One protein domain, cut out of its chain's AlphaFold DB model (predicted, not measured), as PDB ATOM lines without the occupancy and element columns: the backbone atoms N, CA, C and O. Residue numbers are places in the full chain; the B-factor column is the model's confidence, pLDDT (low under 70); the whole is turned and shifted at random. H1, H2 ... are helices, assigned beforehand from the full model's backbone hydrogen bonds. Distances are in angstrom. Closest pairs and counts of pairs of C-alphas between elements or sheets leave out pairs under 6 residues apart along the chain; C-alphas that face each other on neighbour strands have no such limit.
ATOM      1  N   LYS A 555     204.909 155.270 184.351       97.81
ATOM      2  CA  LYS A 555     206.039 154.719 183.594       97.81
ATOM      3  C   LYS A 555     205.941 153.200 183.487       97.81
ATOM      4  O   LYS A 555     206.189 152.687 182.401       97.81
ATOM      5  N   ASP A 556     205.492 152.512 184.532       97.81
ATOM      6  CA  ASP A 556     205.246 151.067 184.495       97.81
ATOM      7  C   ASP A 556     204.091 150.735 183.564       97.81
ATOM      8  O   ASP A 556     204.202 149.859 182.715       97.81
ATOM      9  N   ALA A 557     203.010 151.516 183.605       97.25
ATOM     10  CA  ALA A 557     201.911 151.346 182.655       97.25
ATOM     11  C   ALA A 557     202.362 151.516 181.193       97.25
ATOM     12  O   ALA A 557     201.846 150.837 180.301       97.25
ATOM     13  N   ARG A 558     203.332 152.404 180.933       97.62
ATOM     14  CA  ARG A 558     203.944 152.551 179.607       97.62
ATOM     15  C   ARG A 558     204.817 151.348 179.254       97.62
ATOM     16  O   ARG A 558     204.640 150.813 178.165       97.62
ATOM     17  N   ALA A 559     205.688 150.906 180.158       97.19
ATOM     18  CA  ALA A 559     206.536 149.734 179.947       97.19
ATOM     19  C   ALA A 559     205.700 148.465 179.690       97.19
ATOM     20  O   ALA A 559     205.997 147.698 178.778       97.19
ATOM     21  N   LEU A 560     204.585 148.296 180.410       97.62
ATOM     22  CA  LEU A 560     203.618 147.227 180.160       97.62
ATOM     23  C   LEU A 560     203.040 147.306 178.746       97.62
ATOM     24  O   LEU A 560     202.909 146.294 178.065       97.62
ATOM     25  N   LYS A 561     202.666 148.512 178.301       97.56
ATOM     26  CA  LYS A 561     202.100 148.720 176.965       97.56
ATOM     27  C   LYS A 561     203.117 148.425 175.861       97.56
ATOM     28  O   LYS A 561     202.723 147.926 174.813       97.56
ATOM     29  N   GLU A 562     204.391 148.724 176.095       97.31
ATOM     30  CA  GLU A 562     205.493 148.403 175.180       97.31
ATOM     31  C   GLU A 562     205.741 146.893 175.078       97.31
ATOM     32  O   GLU A 562     206.121 146.423 174.011       97.31
ATOM     33  N   ALA A 563     205.464 146.135 176.142       97.19
ATOM     34  CA  ALA A 563     205.590 144.678 176.174       97.19
ATOM     35  C   ALA A 563     204.282 143.926 175.830       97.19
ATOM     36  O   ALA A 563     204.238 142.696 175.876       97.19
ATOM     37  N   GLU A 564     203.194 144.636 175.502       97.31
ATOM     38  CA  GLU A 564     201.881 144.035 175.240       97.31
ATOM     39  C   GLU A 564     201.936 143.049 174.063       97.31
ATOM     40  O   GLU A 564     202.488 143.344 173.002       97.31
ATOM     41  N   ASN A 565     201.287 141.892 174.229       97.75
ATOM     42  CA  ASN A 565     201.347 140.731 173.332       97.75
ATOM     43  C   ASN A 565     202.679 139.972 173.356       97.75
ATOM     44  O   ASN A 565     202.837 139.032 172.577       97.75
ATOM     45  N   GLY A 566     203.610 140.328 174.245       98.00
ATOM     46  CA  GLY A 566     204.772 139.496 174.510       98.00
ATOM     47  C   GLY A 566     204.338 138.093 174.939       98.00
ATOM     48  O   GLY A 566     203.503 137.941 175.830       98.00
ATOM     49  N   ASP A 567     204.886 137.060 174.309       97.81
ATOM     50  CA  ASP A 567     204.586 135.659 174.624       97.81
ATOM     51  C   ASP A 567     205.893 134.873 174.597       97.81
ATOM     52  O   ASP A 567     206.521 134.716 173.545       97.81
ATOM     53  N   LEU A 568     206.290 134.367 175.766       97.06
ATOM     54  CA  LEU A 568     207.536 133.624 175.936       97.06
ATOM     55  C   LEU A 568     207.607 132.404 175.010       97.06
ATOM     56  O   LEU A 568     208.690 132.040 174.570       97.06
ATOM     57  N   TYR A 569     206.473 131.769 174.701       96.06
ATOM     58  CA  TYR A 569     206.413 130.555 173.882       96.06
ATOM     59  C   TYR A 569     206.001 130.837 172.432       96.06
ATOM     60  O   TYR A 569     205.707 129.898 171.687       96.06
ATOM     61  N   SER A 570     205.980 132.104 172.008       96.44
ATOM     62  CA  SER A 570     205.700 132.441 170.615       96.44
ATOM     63  C   SER A 570     206.767 131.855 169.677       96.44
ATOM     64  O   SER A 570     207.963 132.048 169.912       96.44
ATOM     65  N   PRO A 571     206.369 131.184 168.579       94.44
ATOM     66  CA  PRO A 571     207.295 130.831 167.507       94.44
ATOM     67  C   PRO A 571     207.683 132.045 166.647       94.44
ATOM     68  O   PRO A 571     208.693 131.990 165.953       94.44
ATOM     69  N   ASP A 572     206.887 133.122 166.670       96.88
ATOM     70  CA  ASP A 572     207.217 134.392 166.023       96.88
ATOM     71  C   ASP A 572     208.232 135.158 166.895       96.88
ATOM     72  O   ASP A 572     207.895 135.492 168.043       96.88
ATOM     73  N   PRO A 573     209.445 135.448 166.377       95.81
ATOM     74  CA  PRO A 573     210.478 136.183 167.100       95.81
ATOM     75  C   PRO A 573     210.016 137.544 167.614       95.81
ATOM     76  O   PRO A 573     210.453 137.955 168.682       95.81
ATOM     77  N   TYR A 574     209.098 138.221 166.914       97.25
ATOM     78  CA  TYR A 574     208.614 139.537 167.325       97.25
ATOM     79  C   TYR A 574     207.937 139.491 168.702       97.25
ATOM     80  O   TYR A 574     208.311 140.242 169.600       97.25
ATOM     81  N   TYR A 575     206.987 138.573 168.911       97.81
ATOM     82  CA  TYR A 575     206.304 138.444 170.206       97.81
ATOM     83  C   TYR A 575     207.215 137.869 171.300       97.81
ATOM     84  O   TYR A 575     207.049 138.211 172.468       97.81
ATOM     85  N   PHE A 576     208.192 137.028 170.943       96.81
ATOM     86  CA  PHE A 576     209.212 136.578 171.897       96.81
ATOM     87  C   PHE A 576     210.094 137.748 172.361       96.81
ATOM     88  O   PHE A 576     210.376 137.892 173.550       96.81
ATOM     89  N   ASP A 577     210.503 138.620 171.439       96.81
ATOM     90  CA  ASP A 577     211.363 139.760 171.745       96.81
ATOM     91  C   ASP A 577     210.657 140.832 172.578       96.81
ATOM     92  O   ASP A 577     211.309 141.449 173.428       96.81
ATOM     93  N   LEU A 578     209.342 140.996 172.386       96.88
ATOM     94  CA  LEU A 578     208.483 141.839 173.221       96.88
ATOM     95  C   LEU A 578     208.308 141.308 174.648       96.88
ATOM     96  O   LEU A 578     207.981 142.090 175.540       96.88
ATOM     97  N   TYR A 579     208.500 140.006 174.885       97.25
ATOM     98  CA  TYR A 579     208.285 139.433 176.208       97.25
ATOM     99  C   TYR A 579     209.246 140.045 177.246       97.25
ATOM    100  O   TYR A 579     210.473 140.038 177.101       97.25
ATOM    101  N   ASN A 580     208.658 140.580 178.312       96.56
ATOM    102  CA  ASN A 580     209.303 141.129 179.495       96.56
ATOM    103  C   ASN A 580     208.690 140.454 180.725       96.56
ATOM    104  O   ASN A 580     207.528 140.686 181.042       96.56
ATOM    105  N   ASP A 581     209.458 139.625 181.416       95.81
ATOM    106  CA  ASP A 581     208.976 138.876 182.574       95.81
ATOM    107  C   ASP A 581     208.530 139.786 183.734       95.81
ATOM    108  O   ASP A 581     207.589 139.446 184.442       95.81
ATOM    109  N   MET A 582     209.081 140.999 183.862       96.19
ATOM    110  CA  MET A 582     208.598 141.986 184.844       96.19
ATOM    111  C   MET A 582     207.188 142.511 184.542       96.19
ATOM    112  O   MET A 582     206.538 143.068 185.422       96.19
ATOM    113  N   ALA A 583     206.713 142.358 183.304       97.25
ATOM    114  CA  ALA A 583     205.386 142.777 182.864       97.25
ATOM    115  C   ALA A 583     204.349 141.629 182.875       97.25
ATOM    116  O   ALA A 583     203.174 141.871 182.604       97.25
ATOM    117  N   ASP A 584     204.772 140.398 183.182       96.38
ATOM    118  CA  ASP A 584     203.943 139.187 183.253       96.38
ATOM    119  C   ASP A 584     203.561 138.889 184.713       96.38
ATOM    120  O   ASP A 584     204.093 137.995 185.375       96.38
ATOM    121  N   PHE A 585     202.659 139.705 185.258       95.31
ATOM    122  CA  PHE A 585     202.345 139.717 186.688       95.31
ATOM    123  C   PHE A 585     201.618 138.466 187.171       95.31
ATOM    124  O   PHE A 585     201.689 138.136 188.355       95.31
ATOM    125  N   ASN A 586     200.876 137.794 186.290       94.19
ATOM    126  CA  ASN A 586     200.210 136.539 186.631       94.19
ATOM    127  C   ASN A 586     201.061 135.298 186.315       94.19
ATOM    128  O   ASN A 586     200.601 134.186 186.581       94.19
ATOM    129  N   GLN A 587     202.266 135.501 185.769       94.31
ATOM    130  CA  GLN A 587     203.237 134.468 185.434       94.31
ATOM    131  C   GLN A 587     202.671 133.388 184.495       94.31
ATOM    132  O   GLN A 587     203.094 132.230 184.544       94.31
ATOM    133  N   ASP A 588     201.708 133.748 183.633       94.19
ATOM    134  CA  ASP A 588     201.090 132.827 182.666       94.19
ATOM    135  C   ASP A 588     201.854 132.741 181.329       94.19
ATOM    136  O   ASP A 588     201.478 131.965 180.432       94.19
ATOM    137  N   THR A 589     202.997 133.442 181.272       95.62
ATOM    138  CA  THR A 589     203.974 133.503 180.180       95.62
ATOM    139  C   THR A 589     203.488 134.326 178.990       95.62
ATOM    140  O   THR A 589     204.012 134.158 177.882       95.62
ATOM    141  N   LYS A 590     202.461 135.165 179.188       97.00
ATOM    142  CA  LYS A 590     201.857 136.021 178.161       97.00
ATOM    143  C   LYS A 590     201.460 137.371 178.732       97.00
ATOM    144  O   LYS A 590     200.564 137.459 179.555       97.00
ATOM    145  N   ILE A 591     201.970 138.440 178.141       97.75
ATOM    146  CA  ILE A 591     201.661 139.805 178.562       97.75
ATOM    147  C   ILE A 591     200.396 140.270 177.851       97.75
ATOM    148  O   ILE A 591     200.380 140.502 176.638       97.75
ATOM    149  N   ASN A 592     199.301 140.376 178.601       97.62
ATOM    150  CA  ASN A 592     197.984 140.649 178.044       97.62
ATOM    151  C   ASN A 592     197.104 141.515 178.969       97.62
ATOM    152  O   ASN A 592     197.553 142.172 179.908       97.62
ATOM    153  N   ILE A 593     195.798 141.565 178.684       97.19
ATOM    154  CA  ILE A 593     194.844 142.380 179.448       97.19
ATOM    155  C   ILE A 593     194.744 141.976 180.928       97.19
ATOM    156  O   ILE A 593     194.337 142.800 181.749       97.19
ATOM    157  N   LYS A 594     195.083 140.730 181.288       97.88
ATOM    158  CA  LYS A 594     195.117 140.281 182.684       97.88
ATOM    159  C   LYS A 594     196.200 141.022 183.469       97.88
ATOM    160  O   LYS A 594     195.884 141.550 184.530       97.88
ATOM    161  N   ASP A 595     197.397 141.167 182.911       97.75
ATOM    162  CA  ASP A 595     198.509 141.896 183.532       97.75
ATOM    163  C   ASP A 595     198.176 143.377 183.690       97.75
ATOM    164  O   ASP A 595     198.334 143.959 184.761       97.75
ATOM    165  N   SER A 596     197.558 143.976 182.668       96.94
ATOM    166  CA  SER A 596     197.075 145.360 182.753       96.94
ATOM    167  C   SER A 596     196.031 145.568 183.847       96.94
ATOM    168  O   SER A 596     195.996 146.630 184.471       96.94
ATOM    169  N   ARG A 597     195.171 144.576 184.105       97.19
ATOM    170  CA  ARG A 597     194.215 144.641 185.218       97.19
ATOM    171  C   ARG A 597     194.915 144.540 186.567       97.19
ATOM    172  O   ARG A 597     194.510 145.268 187.462       97.19
ATOM    173  N   ILE A 598     195.939 143.693 186.696       96.25
ATOM    174  CA  ILE A 598     196.725 143.569 187.930       96.25
ATOM    175  C   ILE A 598     197.458 144.880 188.225       96.25
ATOM    176  O   ILE A 598     197.302 145.413 189.317       96.25
ATOM    177  N   LEU A 599     198.149 145.471 187.243       96.56
ATOM    178  CA  LEU A 599     198.850 146.747 187.431       96.56
ATOM    179  C   LEU A 599     197.914 147.875 187.890       96.56
ATOM    180  O   LEU A 599     198.252 148.643 188.783       96.56
ATOM    181  N   LYS A 600     196.701 147.941 187.328       96.06
ATOM    182  CA  LYS A 600     195.675 148.923 187.722       96.06
ATOM    183  C   LYS A 600     195.148 148.754 189.148       96.06
ATOM    184  O   LYS A 600     194.469 149.653 189.618       96.06
ATOM    185  N   LEU A 601     195.365 147.607 189.793       95.94
ATOM    186  CA  LEU A 601     195.019 147.427 191.206       95.94
ATOM    187  C   LEU A 601     196.094 148.008 192.133       95.94
ATOM    188  O   LEU A 601     195.788 148.289 193.288       95.94
ATOM    189  N   PHE A 602     197.325 148.164 191.638       93.25
ATOM    190  CA  PHE A 602     198.451 148.718 192.389       93.25
ATOM    191  C   PHE A 602     198.649 150.225 192.181       93.25
ATOM    192  O   PHE A 602     199.189 150.882 193.070       93.25
ATOM    193  N   MET A 603     198.226 150.761 191.029       92.62
ATOM    194  CA  MET A 603     198.171 152.203 190.739       92.62
ATOM    195  C   MET A 603     196.927 152.855 191.333       92.62
ATOM    196  O   MET A 603     197.060 153.982 191.860       92.62
TER     197      MET A 603
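Overview. This is residues 555 to 603 of the 603 residues of the protein "Dockerin domain-containing protein" of Planctomycetes bacterium GWF2_41_51 (UniProt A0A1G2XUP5). Three short helices make an elongated domain: H1 and H3 run side by side in opposite ways in one half, and H2 lies toward the other end, pointing back toward H1 so that the last residues of H1 and H2 come near each other. The long loop of residues 579 to 592 leads from H2 back to H3, bulging out to one side of the domain on its way. The printed part has 49 residues with three named helices, in the order H1, H2, H3, and no named strand. The class is all helix, though just under half of the residues, 24 of 49, are in named elements. The whole is compact, with a radius of gyration of the C-alphas of 10.1 A, and the C-alphas span 33 by 19 by 14 A.

Arrangement. Begin with H3, residues 593 to 602, the longest helix. Look from it to H1, residues 555 to 562, and you find that the two only just touch, with 3 pairs of C-alphas within 8 A. Their closest C-alphas are those of Leu 560 and Ser 596, 7.3 A apart. Their lines stand at a shallow tilt of 0 degrees, opposite ways, with 11.2 A from centre to centre. Go on from H1 to H2, residues 573 to 578: these two are close but not clearly touching, and their closest C-alphas, those of Glu 562 and Leu 578, are 7.5 A apart. H1 and H2 run opposite ways at a shallow tilt of 12 degrees, and their centres are 16.2 A apart. H2 and H3 are apart, with no C-alpha of the one within 8 A of the other. In the backbones of H1 and H2, every O i to N i+4 pair is within hydrogen-bond range; in H3, 5 of 6 are.

Along the chain. Find C-alpha 593 at (194.844, 142.380, 179.448); from there H3 runs 14.9 A to C-alpha 602 at (198.451, 148.718, 192.389). Find C-alpha 555 at (206.039, 154.719, 183.594), where H1 begins; it runs 10.5 A to C-alpha 562. H2 runs 8.6 A, from C-alpha 573 to C-alpha 578 at (208.483, 141.839, 173.221).

Size, cuts and confidence. The two C-alphas farthest apart, those of Pro 571 and Met 603, are 32.9 A from each other. The link from H1 to H2 is short, with 10 residues, and the link from H2 to H3 is long, with 14. The C-alphas of that long link, residues 579 to 592, lie 3 to 10 A from the mean of the C-alphas. The printed part has no cut and ends at Met 603, the chain's last residue. The mean pLDDT of the printed part is 96.6, and no printed residue is under 70.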